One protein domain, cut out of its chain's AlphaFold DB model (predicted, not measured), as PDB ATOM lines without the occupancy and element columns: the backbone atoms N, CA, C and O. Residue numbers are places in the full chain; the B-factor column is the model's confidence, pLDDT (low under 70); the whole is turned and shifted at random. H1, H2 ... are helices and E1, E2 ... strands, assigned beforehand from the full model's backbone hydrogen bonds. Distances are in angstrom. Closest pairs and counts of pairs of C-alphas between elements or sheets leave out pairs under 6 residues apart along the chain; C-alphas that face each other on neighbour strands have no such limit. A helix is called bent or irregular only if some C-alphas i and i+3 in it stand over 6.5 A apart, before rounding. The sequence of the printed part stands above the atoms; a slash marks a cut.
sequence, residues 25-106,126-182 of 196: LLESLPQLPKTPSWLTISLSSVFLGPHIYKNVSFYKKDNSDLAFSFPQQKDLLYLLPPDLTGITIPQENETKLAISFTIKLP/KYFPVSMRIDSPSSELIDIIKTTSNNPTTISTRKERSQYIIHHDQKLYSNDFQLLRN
ATOM      1  N   LEU A  25     162.215 314.976 274.295       74.62
ATOM      2  CA  LEU A  25     161.255 314.203 273.517       74.62
ATOM      3  C   LEU A  25     160.998 312.829 274.157       74.62
ATOM      4  O   LEU A  25     159.848 312.423 274.298       74.62
ATOM      5  N   LEU A  26     162.045 312.124 274.594       80.19
ATOM      6  CA  LEU A  26     161.900 310.845 275.297       80.19
ATOM      7  C   LEU A  26     161.296 310.989 276.696       80.19
ATOM      8  O   LEU A  26     160.621 310.072 277.150       80.19
ATOM      9  N   GLU A  27     161.483 312.123 277.372       83.31
ATOM     10  CA  GLU A  27     160.805 312.428 278.637       83.31
ATOM     11  C   GLU A  27     159.278 312.509 278.477       83.31
ATOM     12  O   GLU A  27     158.563 312.316 279.458       83.31
ATOM     13  N   SER A  28     158.776 312.694 277.250       84.06
ATOM     14  CA  SER A  28     157.341 312.622 276.935       84.06
ATOM     15  C   SER A  28     156.807 311.185 276.827       84.06
ATOM     16  O   SER A  28     155.595 310.988 276.732       84.06
ATOM     17  N   LEU A  29     157.677 310.167 276.828       88.81
ATOM     18  CA  LEU A  29     157.236 308.779 276.960       88.81
ATOM     19  C   LEU A  29     156.691 308.531 278.371       88.81
ATOM     20  O   LEU A  29     157.170 309.144 279.325       88.81
ATOM     21  N   PRO A  30     155.746 307.593 278.543       90.62
ATOM     22  CA  PRO A  30     155.324 307.173 279.871       90.62
ATOM     23  C   PRO A  30     156.516 306.653 280.682       90.62
ATOM     24  O   PRO A  30     157.247 305.763 280.237       90.62
ATOM     25  N   GLN A  31     156.699 307.216 281.874       92.38
ATOM     26  CA  GLN A  31     157.789 306.873 282.782       92.38
ATOM     27  C   GLN A  31     157.239 306.090 283.970       92.38
ATOM     28  O   GLN A  31     156.245 306.492 284.576       92.38
ATOM     29  N   LEU A  32     157.890 304.984 284.320       91.88
ATOM     30  CA  LEU A  32     157.506 304.148 285.453       91.88
ATOM     31  C   LEU A  32     158.684 303.925 286.403       91.88
ATOM     32  O   LEU A  32     159.825 303.815 285.948       91.88
ATOM     33  N   PRO A  33     158.426 303.792 287.716       92.56
ATOM     34  CA  PRO A  33     159.450 303.346 288.642       92.56
ATOM     35  C   PRO A  33     159.833 301.895 288.337       92.56
ATOM     36  O   PRO A  33     158.980 301.036 288.070       92.56
ATOM     37  N   LYS A  34     161.128 301.603 288.424       90.25
ATOM     38  CA  LYS A  34     161.621 300.235 288.326       90.25
ATOM     39  C   LYS A  34     161.176 299.439 289.552       90.25
ATOM     40  O   LYS A  34     161.524 299.751 290.685       90.25
ATOM     41  N   THR A  35     160.415 298.382 289.306       90.62
ATOM     42  CA  THR A  35     159.939 297.435 290.325       90.62
ATOM     43  C   THR A  35     160.506 296.037 290.059       90.62
ATOM     44  O   THR A  35     160.920 295.761 288.930       90.62
ATOM     45  N   PRO A  36     160.517 295.125 291.052       89.56
ATOM     46  CA  PRO A  36     161.071 293.775 290.890       89.56
ATOM     47  C   PRO A  36     160.412 292.921 289.794       89.56
ATOM     48  O   PRO A  36     161.011 291.951 289.345       89.56
ATOM     49  N   SER A  37     159.205 293.274 289.338       91.12
ATOM     50  CA  SER A  37     158.520 292.581 288.237       91.12
ATOM     51  C   SER A  37     159.170 292.803 286.865       91.12
ATOM     52  O   SER A  37     158.813 292.123 285.908       91.12
ATOM     53  N   TRP A  38     160.073 293.779 286.738       93.75
ATOM     54  CA  TRP A  38     160.772 294.068 285.487       93.75
ATOM     55  C   TRP A  38     162.042 293.229 285.363       93.75
ATOM     56  O   TRP A  38     162.984 293.376 286.143       93.75
ATOM     57  N   LEU A  39     162.098 292.393 284.329       93.44
ATOM     58  CA  LEU A  39     163.251 291.552 284.026       93.44
ATOM     59  C   LEU A  39     164.136 292.239 282.992       93.44
ATOM     60  O   LEU A  39     163.647 292.710 281.968       93.44
ATOM     61  N   THR A  40     165.444 292.296 283.253       94.06
ATOM     62  CA  THR A  40     166.412 292.830 282.280       94.06
ATOM     63  C   THR A  40     166.621 291.797 281.181       94.06
ATOM     64  O   THR A  40     166.954 290.658 281.489       94.06
ATOM     65  N   ILE A  41     166.454 292.196 279.923       94.88
ATOM     66  CA  ILE A  41     166.574 291.300 278.759       94.88
ATOM     67  C   ILE A  41     167.738 291.661 277.843       94.88
ATOM     68  O   ILE A  41     168.194 290.833 277.057       94.88
ATOM     69  N   SER A  42     168.218 292.904 277.898       94.81
ATOM     70  CA  SER A  42     169.313 293.348 277.040       94.81
ATOM     71  C   SER A  42     170.073 294.523 277.636       94.81
ATOM     72  O   SER A  42     169.496 295.355 278.337       94.81
ATOM     73  N   LEU A  43     171.362 294.599 277.319       95.62
ATOM     74  CA  LEU A  43     172.210 295.755 277.563       95.62
ATOM     75  C   LEU A  43     172.874 296.115 276.237       95.62
ATOM     76  O   LEU A  43     173.704 295.357 275.739       95.62
ATOM     77  N   SER A  44     172.500 297.253 275.662       94.31
ATOM     78  CA  SER A  44     172.857 297.581 274.280       94.31
ATOM     79  C   SER A  44     173.257 299.041 274.122       94.31
ATOM     80  O   SER A  44     173.022 299.883 274.996       94.31
ATOM     81  N   SER A  45     173.876 299.353 272.984       92.44
ATOM     82  CA  SER A  45     174.105 300.740 272.585       92.44
ATOM     83  C   SER A  45     172.940 301.223 271.733       92.44
ATOM     84  O   SER A  45     172.548 300.566 270.773       92.44
ATOM     85  N   VAL A  46     172.391 302.379 272.084       90.75
ATOM     86  CA  VAL A  46     171.242 302.992 271.422       90.75
ATOM     87  C   VAL A  46     171.680 304.229 270.657       90.75
ATOM     88  O   VAL A  46     172.361 305.099 271.196       90.75
ATOM     89  N   PHE A  47     171.232 304.327 269.414       85.94
ATOM     90  CA  PHE A  47     171.434 305.459 268.528       85.94
ATOM     91  C   PHE A  47     170.086 306.129 268.273       85.94
ATOM     92  O   PHE A  47     169.157 305.497 267.762       85.94
ATOM     93  N   LEU A  48     169.996 307.410 268.621       80.00
ATOM     94  CA  LEU A  48     168.826 308.265 268.417       80.00
ATOM     95  C   LEU A  48     169.288 309.516 267.675       80.00
ATOM     96  O   LEU A  48     169.974 310.370 268.244       80.00
ATOM     97  N   GLY A  49     168.982 309.575 266.379       72.88
ATOM     98  CA  GLY A  49     169.575 310.568 265.487       72.88
ATOM     99  C   GLY A  49     171.115 310.492 265.524       72.88
ATOM    100  O   GLY A  49     171.667 309.412 265.302       72.88
ATOM    101  N   PRO A  50     171.825 311.596 265.818       66.44
ATOM    102  CA  PRO A  50     173.288 311.624 265.901       66.44
ATOM    103  C   PRO A  50     173.840 311.228 267.280       66.44
ATOM    104  O   PRO A  50     175.055 311.217 267.479       66.44
ATOM    105  N   HIS A  51     172.981 310.935 268.259       75.81
ATOM    106  CA  HIS A  51     173.409 310.651 269.626       75.81
ATOM    107  C   HIS A  51     173.535 309.158 269.895       75.81
ATOM    108  O   HIS A  51     172.702 308.363 269.464       75.81
ATOM    109  N   ILE A  52     174.562 308.806 270.674       85.81
ATOM    110  CA  ILE A  52     174.866 307.437 271.087       85.81
ATOM    111  C   ILE A  52     174.766 307.350 272.607       85.81
ATOM    112  O   ILE A  52     175.489 308.042 273.328       85.81
ATOM    113  N   TYR A  53     173.909 306.457 273.084       88.38
ATOM    114  CA  TYR A  53     173.741 306.118 274.488       88.38
ATOM    115  C   TYR A  53     174.262 304.701 274.702       88.38
ATOM    116  O   TYR A  53     173.707 303.735 274.185       88.38
ATOM    117  N   LYS A  54     175.367 304.571 275.436       91.75
ATOM    118  CA  LYS A  54     175.969 303.269 275.753       91.75
ATOM    119  C   LYS A  54     175.286 302.653 276.969       91.75
ATOM    120  O   LYS A  54     174.827 303.389 277.838       91.75
ATOM    121  N   ASN A  55     175.303 301.324 277.067       93.56
ATOM    122  CA  ASN A  55     174.818 300.570 278.230       93.56
ATOM    123  C   ASN A  55     173.344 300.853 278.582       93.56
ATOM    124  O   ASN A  55     172.975 300.880 279.758       93.56
ATOM    125  N   VAL A  56     172.499 301.078 277.574       94.75
ATOM    126  CA  VAL A  56     171.053 301.204 277.775       94.75
ATOM    127  C   VAL A  56     170.499 299.831 278.122       94.75
ATOM    128  O   VAL A  56     170.721 298.862 277.397       94.75
ATOM    129  N   SER A  57     169.811 299.751 279.257       96.19
ATOM    130  CA  SER A  57     169.203 298.510 279.733       96.19
ATOM    131  C   SER A  57     167.780 298.407 279.204       96.19
ATOM    132  O   SER A  57     166.998 299.337 279.387       96.19
ATOM    133  N   PHE A  58     167.444 297.284 278.582       96.38
ATOM    134  CA  PHE A  58     166.092 296.953 278.143       96.38
ATOM    135  C   PHE A  58     165.457 295.973 279.119       96.38
ATOM    136  O   PHE A  58     166.104 295.030 279.587       96.38
ATOM    137  N   TYR A  59     164.180 296.198 279.399       95.62
ATOM    138  CA  TYR A  59     163.395 295.442 280.355       95.62
ATOM    139  C   TYR A  59     162.106 294.946 279.718       95.62
ATOM    140  O   TYR A  59     161.524 295.624 278.870       95.62
ATOM    141  N   LYS A  60     161.637 293.798 280.196       93.81
ATOM    142  CA  LYS A  60     160.280 293.315 279.958       93.81
ATOM    143  C   LYS A  60     159.516 293.203 281.270       93.81
ATOM    144  O   LYS A  60     160.109 292.881 282.304       93.81
ATOM    145  N   LYS A  61     158.210 293.425 281.213       90.75
ATOM    146  CA  LYS A  61     157.267 293.075 282.271       90.75
ATOM    147  C   LYS A  61     156.093 292.341 281.639       90.75
ATOM    148  O   LYS A  61     155.556 292.778 280.623       90.75
ATOM    149  N   ASP A  62     155.730 291.216 282.241       81.69
ATOM    150  CA  ASP A  62     154.709 290.308 281.718       81.69
ATOM    151  C   ASP A  62     154.991 289.918 280.244       81.69
ATOM    152  O   ASP A  62     156.150 289.874 279.820       81.69
ATOM    153  N   ASN A  63     153.957 289.583 279.462       67.06
ATOM    154  CA  ASN A  63     154.104 289.127 278.070       67.06
ATOM    155  C   ASN A  63     154.076 290.255 277.018       67.06
ATOM    156  O   ASN A  63     154.148 289.951 275.827       67.06
ATOM    157  N   SER A  64     153.945 291.529 277.403       69.62
ATOM    158  CA  SER A  64     153.717 292.620 276.436       69.62
ATOM    159  C   SER A  64     154.564 293.865 276.645       69.62
ATOM    160  O   SER A  64     154.893 294.534 275.664       69.62
ATOM    161  N   ASP A  65     154.910 294.199 277.887       87.00
ATOM    162  CA  ASP A  65     155.407 295.537 278.171       87.00
ATOM    163  C   ASP A  65     156.922 295.573 278.036       87.00
ATOM    164  O   ASP A  65     157.656 294.867 278.732       87.00
ATOM    165  N   LEU A  66     157.390 296.433 277.136       94.44
ATOM    166  CA  LEU A  66     158.801 296.695 276.918       94.44
ATOM    167  C   LEU A  66     159.157 298.088 277.416       94.44
ATOM    168  O   LEU A  66     158.479 299.070 277.112       94.44
ATOM    169  N   ALA A  67     160.267 298.177 278.135       95.69
ATOM    170  CA  ALA A  67     160.807 299.440 278.600       95.69
ATOM    171  C   ALA A  67     162.321 299.490 278.433       95.69
ATOM    172  O   ALA A  67     162.987 298.464 278.286       95.69
ATOM    173  N   PHE A  68     162.888 300.687 278.504       95.31
ATOM    174  CA  PHE A  68     164.331 300.869 278.571       95.31
ATOM    175  C   PHE A  68     164.710 301.918 279.612       95.31
ATOM    176  O   PHE A  68     163.891 302.729 280.033       95.31
ATOM    177  N   SER A  69     165.964 301.890 280.048       95.06
ATOM    178  CA  SER A  69     166.514 302.853 280.997       95.06
ATOM    179  C   SER A  69     167.924 303.254 280.600       95.06
ATOM    180  O   SER A  69     168.749 302.417 280.211       95.06
ATOM    181  N   PHE A  70     168.203 304.550 280.710       91.88
ATOM    182  CA  PHE A  70     169.543 305.084 280.520       91.88
ATOM    183  C   PHE A  70     170.425 304.798 281.744       91.88
ATOM    184  O   PHE A  70     169.932 304.777 282.873       91.88
ATOM    185  N   PRO A  71     171.753 304.656 281.567       88.00
ATOM    186  CA  PRO A  71     172.673 304.365 282.668       88.00
ATOM    187  C   PRO A  71     172.596 305.351 283.837       88.00
ATOM    188  O   PRO A  71     172.862 304.964 284.974       88.00
ATOM    189  N   GLN A  72     172.265 306.618 283.557       86.81
ATOM    190  CA  GLN A  72     172.149 307.678 284.559       86.81
ATOM    191  C   GLN A  72     170.813 307.657 285.325       86.81
ATOM    192  O   GLN A  72     170.683 308.378 286.308       86.81
ATOM    193  N   GLN A  73     169.824 306.868 284.891       86.56
ATOM    194  CA  GLN A  73     168.445 306.888 285.403       86.56
ATOM    195  C   GLN A  73     167.917 305.470 285.674       86.56
ATOM    196  O   GLN A  73     166.791 305.145 285.317       86.56
ATOM    197  N   LYS A  74     168.728 304.616 286.313       81.56
ATOM    198  CA  LYS A  74     168.453 303.171 286.473       81.56
ATOM    199  C   LYS A  74     167.136 302.826 287.180       81.56
ATOM    200  O   LYS A  74     166.633 301.720 286.986       81.56
ATOM    201  N   ASP A  75     166.607 303.744 287.983       88.81
ATOM    202  CA  ASP A  75     165.360 303.565 288.736       88.81
ATOM    203  C   ASP A  75     164.116 304.008 287.950       88.81
ATOM    204  O   ASP A  75     162.988 303.794 288.393       88.81
ATOM    205  N   LEU A  76     164.318 304.593 286.766       92.56
ATOM    206  CA  LEU A  76     163.281 305.110 285.886       92.56
ATOM    207  C   LEU A  76     163.260 304.318 284.575       92.56
ATOM    208  O   LEU A  76     164.285 304.154 283.907       92.56
ATOM    209  N   LEU A  77     162.078 303.833 284.208       94.44
ATOM    210  CA  LEU A  77     161.834 303.064 282.995       94.44
ATOM    211  C   LEU A  77     161.002 303.884 282.011       94.44
ATOM    212  O   LEU A  77     159.919 304.351 282.356       94.44
ATOM    213  N   TYR A  78     161.487 304.007 280.780       94.62
ATOM    214  CA  TYR A  78     160.773 304.595 279.653       94.62
ATOM    215  C   TYR A  78     160.017 303.492 278.918       94.62
ATOM    216  O   TYR A  78     160.641 302.607 278.328       94.62
ATOM    217  N   LEU A  79     158.684 303.524 278.967       94.69
ATOM    218  CA  LEU A  79     157.847 302.551 278.267       94.69
ATOM    219  C   LEU A  79     157.908 302.775 276.758       94.69
ATOM    220  O   LEU A  79     157.673 303.886 276.272       94.69
ATOM    221  N   LEU A  80     158.182 301.705 276.012       93.81
ATOM    222  CA  LEU A  80     158.078 301.747 274.563       93.81
ATOM    223  C   LEU A  80     156.597 301.779 274.150       93.81
ATOM    224  O   LEU A  80     155.789 301.031 274.702       93.81
ATOM    225  N   PRO A  81     156.216 302.637 273.190       92.62
ATOM    226  CA  PRO A  81     154.822 302.770 272.780       92.62
ATOM    227  C   PRO A  81     154.233 301.503 272.133       92.62
ATOM    228  O   PRO A  81     154.962 300.711 271.541       92.62
ATOM    229  N   PRO A  82     152.897 301.332 272.155       92.06
ATOM    230  CA  PRO A  82     152.231 300.147 271.602       92.06
ATOM    231  C   PRO A  82     152.302 300.022 270.068       92.06
ATOM    232  O   PRO A  82     152.049 298.945 269.534       92.06
ATOM    233  N   ASP A  83     152.651 301.096 269.351       91.00
ATOM    234  CA  ASP A  83     152.876 301.097 267.898       91.00
ATOM    235  C   ASP A  83     154.333 300.776 267.506       91.00
ATOM    236  O   ASP A  83     154.738 300.982 266.355       91.00
ATOM    237  N   LEU A  84     155.122 300.286 268.468       92.62
ATOM    238  CA  LEU A  84     156.503 299.866 268.287       92.62
ATOM    239  C   LEU A  84     156.632 298.784 267.219       92.62
ATOM    240  O   LEU A  84     156.028 297.718 267.282       92.62
ATOM    241  N   THR A  85     157.525 299.044 266.277       88.75
ATOM    242  CA  THR A  85     157.922 298.104 265.229       88.75
ATOM    243  C   THR A  85     159.432 298.007 265.173       88.75
ATOM    244  O   THR A  85     160.118 298.952 265.561       88.75
ATOM    245  N   GLY A  86     159.964 296.916 264.637       87.19
ATOM    246  CA  GLY A  86     161.385 296.796 264.389       87.19
ATOM    247  C   GLY A  86     161.744 295.818 263.288       87.19
ATOM    248  O   GLY A  86     160.994 294.906 262.949       87.19
ATOM    249  N   ILE A  87     162.928 296.040 262.730       83.69
ATOM    250  CA  ILE A  87     163.542 295.217 261.697       83.69
ATOM    251  C   ILE A  87     164.986 294.912 262.085       83.69
ATOM    252  O   ILE A  87     165.715 295.769 262.590       83.69
ATOM    253  N   THR A  88     165.412 293.680 261.839       84.75
ATOM    254  CA  THR A  88     166.815 293.292 261.990       84.75
ATOM    255  C   THR A  88     167.597 293.698 260.751       84.75
ATOM    256  O   THR A  88     167.194 293.372 259.635       84.75
ATOM    257  N   ILE A  89     168.723 294.371 260.952       81.19
ATOM    258  CA  ILE A  89     169.673 294.739 259.906       81.19
ATOM    259  C   ILE A  89     170.883 293.808 260.066       81.19
ATOM    260  O   ILE A  89     171.637 293.968 261.031       81.19
ATOM    261  N   PRO A  90     171.054 292.813 259.178       77.12
ATOM    262  CA  PRO A  90     172.236 291.967 259.200       77.12
ATOM    263  C   PRO A  90     173.465 292.788 258.792       77.12
ATOM    264  O   PRO A  90     173.433 293.520 257.802       77.12
ATOM    265  N   GLN A  91     174.551 292.663 259.551       76.06
ATOM    266  CA  GLN A  91     175.867 293.191 259.210       76.06
ATOM    267  C   GLN A  91     176.902 292.078 259.420       76.06
ATOM    268  O   GLN A  91     176.690 291.211 260.262       76.06
ATOM    269  N   GLU A  92     177.994 292.081 258.646       70.50
ATOM    270  CA  GLU A  92     178.915 290.938 258.461       70.50
ATOM    271  C   GLU A  92     179.320 290.186 259.741       70.50
ATOM    272  O   GLU A  92     179.491 288.975 259.680       70.50
ATOM    273  N   ASN A  93     179.403 290.861 260.893       73.25
ATOM    274  CA  ASN A  93     179.751 290.244 262.178       73.25
ATOM    275  C   ASN A  93     178.783 290.577 263.329       73.25
ATOM    276  O   ASN A  93     179.020 290.164 264.461       73.25
ATOM    277  N   GLU A  94     177.707 291.330 263.078       77.44
ATOM    278  CA  GLU A  94     176.792 291.792 264.127       77.44
ATOM    279  C   GLU A  94     175.360 291.944 263.609       77.44
ATOM    280  O   GLU A  94     175.112 292.409 262.496       77.44
ATOM    281  N   THR A  95     174.383 291.608 264.454       82.25
ATOM    282  CA  THR A  95     172.984 291.958 264.188       82.25
ATOM    283  C   THR A  95     172.693 293.321 264.788       82.25
ATOM    284  O   THR A  95     172.953 293.554 265.965       82.25
ATOM    285  N   LYS A  96     172.112 294.216 263.992       87.75
ATOM    286  CA  LYS A  96     171.552 295.480 264.476       87.75
ATOM    287  C   LYS A  96     170.038 295.402 264.456       87.75
ATOM    288  O   LYS A  96     169.453 294.713 263.622       87.75
ATOM    289  N   LEU A  97     169.391 296.126 265.356       89.25
ATOM    290  CA  LEU A  97     167.938 296.218 265.409       89.25
ATOM    291  C   LEU A  97     167.534 297.678 265.233       89.25
ATOM    292  O   LEU A  97     167.883 298.527 266.045       89.25
ATOM    293  N   ALA A  98     166.817 297.984 264.157       84.62
ATOM    294  CA  ALA A  98     166.201 299.291 263.976       84.62
ATOM    295  C   ALA A  98     164.749 299.207 264.432       84.62
ATOM    296  O   ALA A  98     164.007 298.367 263.929       84.62
ATOM    297  N   ILE A  99     164.348 300.067 265.363       88.38
ATOM    298  CA  ILE A  99     162.975 300.166 265.849       88.38
ATOM    299  C   ILE A  99     162.381 301.539 265.546       88.38
ATOM    300  O   ILE A  99     163.097 302.536 265.459       88.38
ATOM    301  N   SER A 100     161.063 301.591 265.379       85.25
ATOM    302  CA  SER A 100     160.310 302.810 265.101       85.25
ATOM    303  C   SER A 100     158.977 302.800 265.838       85.25
ATOM    304  O   SER A 100     158.300 301.770 265.874       85.25
ATOM    305  N   PHE A 101     158.620 303.944 266.415       88.19
ATOM    306  CA  PHE A 101     157.408 304.169 267.205       88.19
ATOM    307  C   PHE A 101     157.031 305.654 267.182       88.19
ATOM    308  O   PHE A 101     157.782 306.484 266.664       88.19
ATOM    309  N   THR A 102     155.889 306.011 267.765       85.94
ATOM    310  CA  THR A 102     155.449 307.406 267.872       85.94
ATOM    311  C   THR A 102     155.365 307.892 269.312       85.94
ATOM    312  O   THR A 102     154.978 307.162 270.223       85.94
ATOM    313  N   ILE A 103     155.703 309.164 269.513       85.50
ATOM    314  CA  ILE A 103     155.578 309.864 270.791       85.50
ATOM    315  C   ILE A 103     154.429 310.855 270.684       85.50
ATOM    316  O   ILE A 103     154.392 311.668 269.759       85.50
ATOM    317  N   LYS A 104     153.484 310.779 271.625       84.69
ATOM    318  CA  LYS A 104     152.395 311.749 271.734       84.69
ATOM    319  C   LYS A 104     152.968 313.067 272.241       84.69
ATOM    320  O   LYS A 104     153.602 313.100 273.292       84.69
ATOM    321  N   LEU A 105     152.748 314.140 271.494       76.06
ATOM    322  CA  LEU A 105     153.149 315.473 271.918       76.06
ATOM    323  C   LEU A 105     152.107 316.039 272.888       76.06
ATOM    324  O   LEU A 105     150.912 315.763 272.727       76.06
ATOM    325  N   PRO A 106     152.529 316.838 273.883       70.75
ATOM    326  CA  PRO A 106     151.587 317.533 274.743       70.75
ATOM    327  C   PRO A 106     150.658 318.419 273.898       70.75
ATOM    328  O   PRO A 106     151.079 318.938 272.853       70.75
ATOM    329  N   LYS A 126     148.550 314.851 268.377       78.38
ATOM    330  CA  LYS A 126     149.715 314.996 267.496       78.38
ATOM    331  C   LYS A 126     150.797 314.020 267.912       78.38
ATOM    332  O   LYS A 126     151.134 313.926 269.092       78.38
ATOM    333  N   TYR A 127     151.371 313.343 266.926       79.44
ATOM    334  CA  TYR A 127     152.414 312.351 267.143       79.44
ATOM    335  C   TYR A 127     153.701 312.721 266.405       79.44
ATOM    336  O   TYR A 127     153.672 313.153 265.249       79.44
ATOM    337  N   PHE A 128     154.836 312.508 267.071       79.56
ATOM    338  CA  PHE A 128     156.166 312.625 266.485       79.56
ATOM    339  C   PHE A 128     156.748 311.229 266.214       79.56
ATOM    340  O   PHE A 128     156.788 310.405 267.135       79.56
ATOM    341  N   PRO A 129     157.190 310.926 264.981       79.06
ATOM    342  CA  PRO A 129     157.777 309.635 264.660       79.06
ATOM    343  C   PRO A 129     159.229 309.575 265.142       79.06
ATOM    344  O   PRO A 129     160.043 310.440 264.826       79.06
ATOM    345  N   VAL A 130     159.571 308.516 265.869       82.00
ATOM    346  CA  VAL A 130     160.927 308.251 266.352       82.00
ATOM    347  C   VAL A 130     161.453 306.971 265.725       82.00
ATOM    348  O   VAL A 130     160.742 305.971 265.610       82.00
ATOM    349  N   SER A 131     162.727 307.013 265.343       83.12
ATOM    350  CA  SER A 131     163.496 305.857 264.897       83.12
ATOM    351  C   SER A 131     164.740 305.721 265.763       83.12
ATOM    352  O   SER A 131     165.449 306.695 266.011       83.12
ATOM    353  N   MET A 132     165.007 304.499 266.205       84.62
ATOM    354  CA  MET A 132     166.095 304.155 267.106       84.62
ATOM    355  C   MET A 132     166.843 302.947 266.553       84.62
ATOM    356  O   MET A 132     166.223 301.959 266.172       84.62
ATOM    357  N   ARG A 133     168.174 303.004 266.528       89.50
ATOM    358  CA  ARG A 133     169.010 301.839 266.213       89.50
ATOM    359  C   ARG A 133     169.625 301.296 267.495       89.50
ATOM    360  O   ARG A 133     170.136 302.055 268.309       89.50
ATOM    361  N   ILE A 134     169.569 299.987 267.656       91.75
ATOM    362  CA  ILE A 134     170.104 299.241 268.784       91.75
ATOM    363  C   ILE A 134     171.220 298.358 268.235       91.75
ATOM    364  O   ILE A 134     170.977 297.492 267.389       91.75
ATOM    365  N   ASP A 135     172.436 298.608 268.699       91.12
ATOM    366  CA  ASP A 135     173.611 297.806 268.373       91.12
ATOM    367  C   ASP A 135     173.816 296.747 269.463       91.12
ATOM    368  O   ASP A 135     173.664 297.032 270.657       91.12
ATOM    369  N   SER A 136     174.143 295.528 269.028       90.12
ATOM    370  CA  SER A 136     174.282 294.336 269.879       90.12
ATOM    371  C   SER A 136     173.035 294.038 270.747       90.12
ATOM    372  O   SER A 136     173.151 293.899 271.967       90.12
ATOM    373  N   PRO A 137     171.819 293.971 270.164       93.75
ATOM    374  CA  PRO A 137     170.630 293.504 270.872       93.75
ATOM    375  C   PRO A 137     170.757 292.013 271.224       93.75
ATOM    376  O   PRO A 137     171.374 291.235 270.494       93.75
ATOM    377  N   SER A 138     170.123 291.593 272.319       94.25
ATOM    378  CA  SER A 138     169.971 290.168 272.635       94.25
ATOM    379  C   SER A 138     168.980 289.505 271.673       94.25
ATOM    380  O   SER A 138     168.086 290.164 271.136       94.25
ATOM    381  N   SER A 139     169.110 288.190 271.476       93.06
ATOM    382  CA  SER A 139     168.140 287.401 270.702       93.06
ATOM    383  C   SER A 139     166.723 287.560 271.252       93.06
ATOM    384  O   SER A 139     165.791 287.802 270.496       93.06
ATOM    385  N   GLU A 140     166.585 287.546 272.576       94.19
ATOM    386  CA  GLU A 140     165.311 287.758 273.256       94.19
ATOM    387  C   GLU A 140     164.681 289.118 272.914       94.19
ATOM    388  O   GLU A 140     163.499 289.180 272.580       94.19
ATOM    389  N   LEU A 141     165.457 290.210 272.929       94.62
ATOM    390  CA  LEU A 141     164.947 291.525 272.533       94.62
ATOM    391  C   LEU A 141     164.506 291.534 271.062       94.62
ATOM    392  O   LEU A 141     163.459 292.096 270.742       94.62
ATOM    393  N   ILE A 142     165.275 290.900 270.173       94.31
ATOM    394  CA  ILE A 142     164.912 290.772 268.756       94.31
ATOM    395  C   ILE A 142     163.577 290.037 268.605       94.31
ATOM    396  O   ILE A 142     162.708 290.505 267.867       94.31
ATOM    397  N   ASP A 143     163.406 288.908 269.289       93.62
ATOM    398  CA  ASP A 143     162.225 288.058 269.154       93.62
ATOM    399  C   ASP A 143     160.970 288.747 269.689       93.62
ATOM    400  O   ASP A 143     159.928 288.728 269.022       93.62
ATOM    401  N   ILE A 144     161.071 289.439 270.831       93.62
ATOM    402  CA  ILE A 144     159.948 290.217 271.364       93.62
ATOM    403  C   ILE A 144     159.584 291.333 270.382       93.62
ATOM    404  O   ILE A 144     158.424 291.453 270.005       93.62
ATOM    405  N   ILE A 145     160.559 292.104 269.888       93.44
ATOM    406  CA  ILE A 145     160.289 293.205 268.954       93.44
ATOM    407  C   ILE A 145     159.675 292.699 267.647       93.44
ATOM    408  O   ILE A 145     158.729 293.309 267.149       93.44
ATOM    409  N   LYS A 146     160.150 291.575 267.098       92.06
ATOM    410  CA  LYS A 146     159.543 290.942 265.916       92.06
ATOM    411  C   LYS A 146     158.106 290.504 266.186       92.06
ATOM    412  O   LYS A 146     157.236 290.734 265.351       92.06
ATOM    413  N   THR A 147     157.853 289.903 267.345       92.44
ATOM    414  CA  THR A 147     156.515 289.445 267.741       92.44
ATOM    415  C   THR A 147     155.563 290.627 267.896       92.44
ATOM    416  O   THR A 147     154.491 290.632 267.293       92.44
ATOM    417  N   THR A 148     155.984 291.672 268.610       92.38
ATOM    418  CA  THR A 148     155.228 292.919 268.780       92.38
ATOM    419  C   THR A 148     154.956 293.592 267.436       92.38
ATOM    420  O   THR A 148     153.820 293.959 267.161       92.38
ATOM    421  N   SER A 149     155.950 293.670 266.545       90.81
ATOM    422  CA  SER A 149     155.797 294.293 265.217       90.81
ATOM    423  C   SER A 149     154.708 293.643 264.364       90.81
ATOM    424  O   SER A 149     154.049 294.326 263.583       90.81
ATOM    425  N   ASN A 150     154.531 292.328 264.509       90.44
ATOM    426  CA  ASN A 150     153.553 291.544 263.758       90.44
ATOM    427  C   ASN A 150     152.208 291.405 264.487       90.44
ATOM    428  O   ASN A 150     151.287 290.780 263.958       90.44
ATOM    429  N   ASN A 151     152.070 291.966 265.691       93.38
ATOM    430  CA  ASN A 151     150.832 291.900 266.455       93.38
ATOM    431  C   ASN A 151     149.733 292.742 265.764       93.38
ATOM    432  O   ASN A 151     149.959 293.928 265.493       93.38
ATOM    433  N   PRO A 152     148.527 292.189 265.511       94.31
ATOM    434  CA  PRO A 152     147.425 292.931 264.895       94.31
ATOM    435  C   PRO A 152     147.066 294.236 265.615       94.31
ATOM    436  O   PRO A 152     146.759 295.233 264.959       94.31
ATOM    437  N   THR A 153     147.152 294.261 266.948       93.88
ATOM    438  CA  THR A 153     146.883 295.461 267.749       93.88
ATOM    439  C   THR A 153     147.921 296.541 267.466       93.88
ATOM    440  O   THR A 153     147.549 297.672 267.171       93.88
ATOM    441  N   THR A 154     149.210 296.189 267.450       90.62
ATOM    442  CA  THR A 154     150.303 297.111 267.102       90.62
ATOM    443  C   THR A 154     150.129 297.686 265.699       90.62
ATOM    444  O   THR A 154     150.240 298.899 265.507       90.62
ATOM    445  N   ILE A 155     149.788 296.845 264.717       88.38
ATOM    446  CA  ILE A 155     149.536 297.278 263.335       88.38
ATOM    447  C   ILE A 155     148.351 298.253 263.274       88.38
ATOM    448  O   ILE A 155     148.437 299.291 262.612       88.38
ATOM    449  N   SER A 156     147.259 297.949 263.984       91.69
ATOM    450  CA  SER A 156     146.070 298.804 264.050       91.69
ATOM    451  C   SER A 156     146.382 300.159 264.688       91.69
ATOM    452  O   SER A 156     146.127 301.197 264.077       91.69
ATOM    453  N   THR A 157     147.026 300.165 265.861       91.50
ATOM    454  CA  THR A 157     147.429 301.395 266.557       91.50
ATOM    455  C   THR A 157     148.365 302.241 265.700       91.50
ATOM    456  O   THR A 157     148.225 303.460 265.644       91.50
ATOM    457  N   ARG A 158     149.295 301.619 264.967       85.38
ATOM    458  CA  ARG A 158     150.174 302.335 264.038       85.38
ATOM    459  C   ARG A 158     149.391 303.002 262.910       85.38
ATOM    460  O   ARG A 158     149.683 304.145 262.565       85.38
ATOM    461  N   LYS A 159     148.419 302.302 262.317       84.12
ATOM    462  CA  LYS A 159     147.577 302.841 261.237       84.12
ATOM    463  C   LYS A 159     146.704 304.000 261.718       84.12
ATOM    464  O   LYS A 159     146.490 304.943 260.967       84.12
ATOM    465  N   GLU A 160     146.209 303.924 262.946       87.88
ATOM    466  CA  GLU A 160     145.465 305.008 263.582       87.88
ATOM    467  C   GLU A 160     146.370 306.225 263.815       87.88
ATOM    468  O   GLU A 160     146.098 307.312 263.308       87.88
ATOM    469  N   ARG A 161     147.503 306.037 264.503       84.62
ATOM    470  CA  ARG A 161     148.430 307.130 264.838       84.62
ATOM    471  C   ARG A 161     149.073 307.774 263.617       84.62
ATOM    472  O   ARG A 161     149.360 308.967 263.654       84.62
ATOM    473  N   SER A 162     149.284 307.032 262.528       77.75
ATOM    474  CA  SER A 162     149.922 307.569 261.319       77.75
ATOM    475  C   SER A 162     149.131 308.693 260.651       77.75
ATOM    476  O   SER A 162     149.738 309.565 260.030       77.75
ATOM    477  N   GLN A 163     147.809 308.730 260.843       78.25
ATOM    478  CA  GLN A 163     146.931 309.808 260.370       78.25
ATOM    479  C   GLN A 163     147.199 311.140 261.086       78.25
ATOM    480  O   GLN A 163     146.891 312.208 260.563       78.25
ATOM    481  N   TYR A 164     147.809 311.062 262.267       76.19
ATOM    482  CA  TYR A 164     148.072 312.166 263.185       76.19
ATOM    483  C   TYR A 164     149.570 312.436 263.378       76.19
ATOM    484  O   TYR A 164     149.972 313.276 264.192       76.19
ATOM    485  N   ILE A 165     150.420 311.719 262.634       70.94
ATOM    486  CA  ILE A 165     151.836 312.055 262.528       70.94
ATOM    487  C   ILE A 165     151.922 313.414 261.851       70.94
ATOM    488  O   ILE A 165     151.342 313.606 260.778       70.94
ATOM    489  N   ILE A 166     152.676 314.333 262.455       63.00
ATOM    490  CA  ILE A 166     152.952 315.650 261.882       63.00
ATOM    491  C   ILE A 166     153.660 315.457 260.525       63.00
ATOM    492  O   ILE A 166     154.879 315.360 260.433       63.00
ATOM    493  N   HIS A 167     152.874 315.383 259.447       49.72
ATOM    494  CA  HIS A 167     153.339 315.234 258.061       49.72
ATOM    495  C   HIS A 167     154.047 316.490 257.545       49.72
ATOM    496  O   HIS A 167     154.731 316.448 256.520       49.72
ATOM    497  N   HIS A 168     153.871 317.615 258.241       40.75
ATOM    498  CA  HIS A 168     154.383 318.908 257.814       40.75
ATOM    499  C   HIS A 168     155.920 318.919 257.737       40.75
ATOM    500  O   HIS A 168     156.478 319.494 256.802       40.75
ATOM    501  N   ASP A 169     156.596 318.172 258.617       45.97
ATOM    502  CA  ASP A 169     158.056 318.063 258.601       45.97
ATOM    503  C   ASP A 169     158.567 317.049 257.579       45.97
ATOM    504  O   ASP A 169     159.656 317.231 257.057       45.97
ATOM    505  N   GLN A 170     157.792 316.030 257.188       38.41
ATOM    506  CA  GLN A 170     158.221 315.102 256.130       38.41
ATOM    507  C   GLN A 170     158.233 315.754 254.746       38.41
ATOM    508  O   GLN A 170     159.095 315.430 253.933       38.41
ATOM    509  N   LYS A 171     157.304 316.674 254.462       36.69
ATOM    510  CA  LYS A 171     157.257 317.381 253.171       36.69
ATOM    511  C   LYS A 171     158.362 318.436 253.068       36.69
ATOM    512  O   LYS A 171     158.977 318.558 252.013       36.69
ATOM    513  N   LEU A 172     158.647 319.134 254.171       38.69
ATOM    514  CA  LEU A 172     159.809 320.020 254.295       38.69
ATOM    515  C   LEU A 172     161.108 319.216 254.188       38.69
ATOM    516  O   LEU A 172     161.891 319.457 253.281       38.69
ATOM    517  N   TYR A 173     161.257 318.155 254.983       40.56
ATOM    518  CA  TYR A 173     162.432 317.283 254.975       40.56
ATOM    519  C   TYR A 173     162.658 316.598 253.624       40.56
ATOM    520  O   TYR A 173     163.789 316.528 253.166       40.56
ATOM    521  N   SER A 174     161.620 316.103 252.944       36.22
ATOM    522  CA  SER A 174     161.764 315.463 251.629       36.22
ATOM    523  C   SER A 174     162.184 316.467 250.552       36.22
ATOM    524  O   SER A 174     163.082 316.169 249.763       36.22
ATOM    525  N   ASN A 175     161.612 317.674 250.560       41.97
ATOM    526  CA  ASN A 175     162.006 318.744 249.642       41.97
ATOM    527  C   ASN A 175     163.431 319.244 249.930       41.97
ATOM    528  O   ASN A 175     164.230 319.391 249.003       41.97
ATOM    529  N   ASP A 176     163.778 319.428 251.204       40.56
ATOM    530  CA  ASP A 176     165.107 319.850 251.647       40.56
ATOM    531  C   ASP A 176     166.164 318.775 251.350       40.56
ATOM    532  O   ASP A 176     167.245 319.072 250.840       40.56
ATOM    533  N   PHE A 177     165.841 317.499 251.560       37.75
ATOM    534  CA  PHE A 177     166.728 316.373 251.277       37.75
ATOM    535  C   PHE A 177     166.933 316.151 249.770       37.75
ATOM    536  O   PHE A 177     168.046 315.834 249.345       37.75
ATOM    537  N   GLN A 178     165.907 316.349 248.932       40.00
ATOM    538  CA  GLN A 178     166.069 316.308 247.472       40.00
ATOM    539  C   GLN A 178     166.919 317.474 246.948       40.00
ATOM    540  O   GLN A 178     167.763 317.265 246.071       40.00
ATOM    541  N   LEU A 179     166.771 318.672 247.523       43.16
ATOM    542  CA  LEU A 179     167.645 319.813 247.241       43.16
ATOM    543  C   LEU A 179     169.103 319.512 247.624       43.16
ATOM    544  O   LEU A 179     170.008 319.747 246.825       43.16
ATOM    545  N   LEU A 180     169.342 318.921 248.797       38.97
ATOM    546  CA  LEU A 180     170.683 318.544 249.264       38.97
ATOM    547  C   LEU A 180     171.312 317.414 248.431       38.97
ATOM    548  O   LEU A 180     172.510 317.448 248.148       38.97
ATOM    549  N   ARG A 181     170.517 316.442 247.968       38.31
ATOM    550  CA  ARG A 181     170.976 315.339 247.104       38.31
ATOM    551  C   ARG A 181     171.493 315.830 245.747       38.31
ATOM    552  O   ARG A 181     172.477 315.283 245.249       38.31
ATOM    553  N   ASN A 182     170.873 316.866 245.183       42.44
ATOM    554  CA  ASN A 182     171.306 317.486 243.925       42.44
ATOM    555  C   ASN A 182     172.500 318.443 244.106       42.44
ATOM    556  O   ASN A 182     173.173 318.778 243.138       42.44
TER     557      ASN A 182
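This is residues 25 to 106 and 126 to 182 of the 196 residues of an uncharacterized protein of Furculomyces boomerangus (UniProt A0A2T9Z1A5). A strongly twisted sheet of eight strands, with E2 and E3 sharply bent, curls round one helix, H1, while a second helix, H2, packs on the same face over E7. H3 follows as an arm at the end of the printed part, and its residues 170 to 182 stick out from an otherwise compact body. The printed part has 139 residues with eight named strands followed by three named helices, in the order E1 to E8, then H1, H2 and H3; the sheet runs E1, E5, E4, E3, E2, E8, E7, E6 and is antiparallel throughout. The class is mixed, helices and strands. The whole is compact, with a radius of gyration of the C-alphas of 15.7 A and spans of 50 by 37 by 31 A.

In the order across the sheet, the strands are E1, residues 31 to 33, E5, residues 76 to 79, E4, residues 65 to 69, E3, residues 51 to 61, E2, residues 39 to 48, E8, residues 127 to 135, E7, residues 94 to 104, and E6, residues 85 to 91. E7 measures 32.4 A from first to last C-alpha, E3 27.0 A, E8 25.7 A and E2 23.5 A. E1 begins at C-alpha 31, at (157.789, 306.873, 282.782), and E7 begins at C-alpha 94, at (176.792, 291.792, 264.127). H1 is residues 139 to 149, 15.2 A long, and H2 is residues 152 to 162, 15.3 A long. H3, residues 168 to 182, is 21.9 A long and ends at C-alpha 182, at (171.306, 317.486, 243.925).

In the sheet, E1 and E6 are the edge strands. E2 bends by 68 degrees at residue 45 and E3 by 72 degrees at residue 54. These two form a hairpin, with N 46 and O 53 2.8 A apart and N 58 and O 42 2.8 A apart, both within hydrogen-bond range. E2, E3, E4 and E5 make a meander, each strand the antiparallel neighbour of the one before; between E3 and E4, N 59 and O 67 are within hydrogen-bond range at 2.8 A, and between E5 and E4, N 78 and O 68 are within hydrogen-bond range at 2.8 A. The pairing of E5 is staggered: its residues 76 to 78 pair with E1, with N 77 and O 32 at 2.8 A, and its residues 78 to 79 with E4. On the other side of E2 lies E8, with N 47 and O 133 at 2.8 A. E8 and E7 are antiparallel at 162 degrees, with N 99 and O 132 at 2.8 A. E6 and E7 form a hairpin, with N 87 and O 98 at 2.8 A. H1 is on the sheet, in two layers, a helix on one face of a sheet. Its closest C-alphas to E6 are those of Ser 149 and Thr 85, 4.4 A apart, and to E2 those of Leu 141 and Ile 41, 6.4 A apart. H2 is on the same face, at a height over the sheet of 9.2 A. It lies over E7 and runs slantwise to the strands, at 53 degrees to E7 on the local plane. H1 and H2 are close but not clearly touching, the C-alphas of Thr 148 and Thr 154 being 6.7 A apart, and run the same way at a steep tilt of 66 degrees. H3 is not on the sheet and is apart from H1 and H2. In H1, H2 and H3 every O i to N i+4 pair is within hydrogen-bond range.

The two C-alphas farthest apart are those of Pro 36 and Asn 182, at 53.6 A. Without residues 170 to 182, which stand free, the body spans 37 by 35 by 31 A. Residues 107 to 125 are not printed, and C-alphas 106 and 126 are 7.9 A apart across this cut, between E7 and E8. Of the links that are printed whole, none is long. The mean pLDDT of the printed part is 81.9; residue 50, residues 63 to 64 and residues 166 to 182 are under 70, and H3 has a mean of 40.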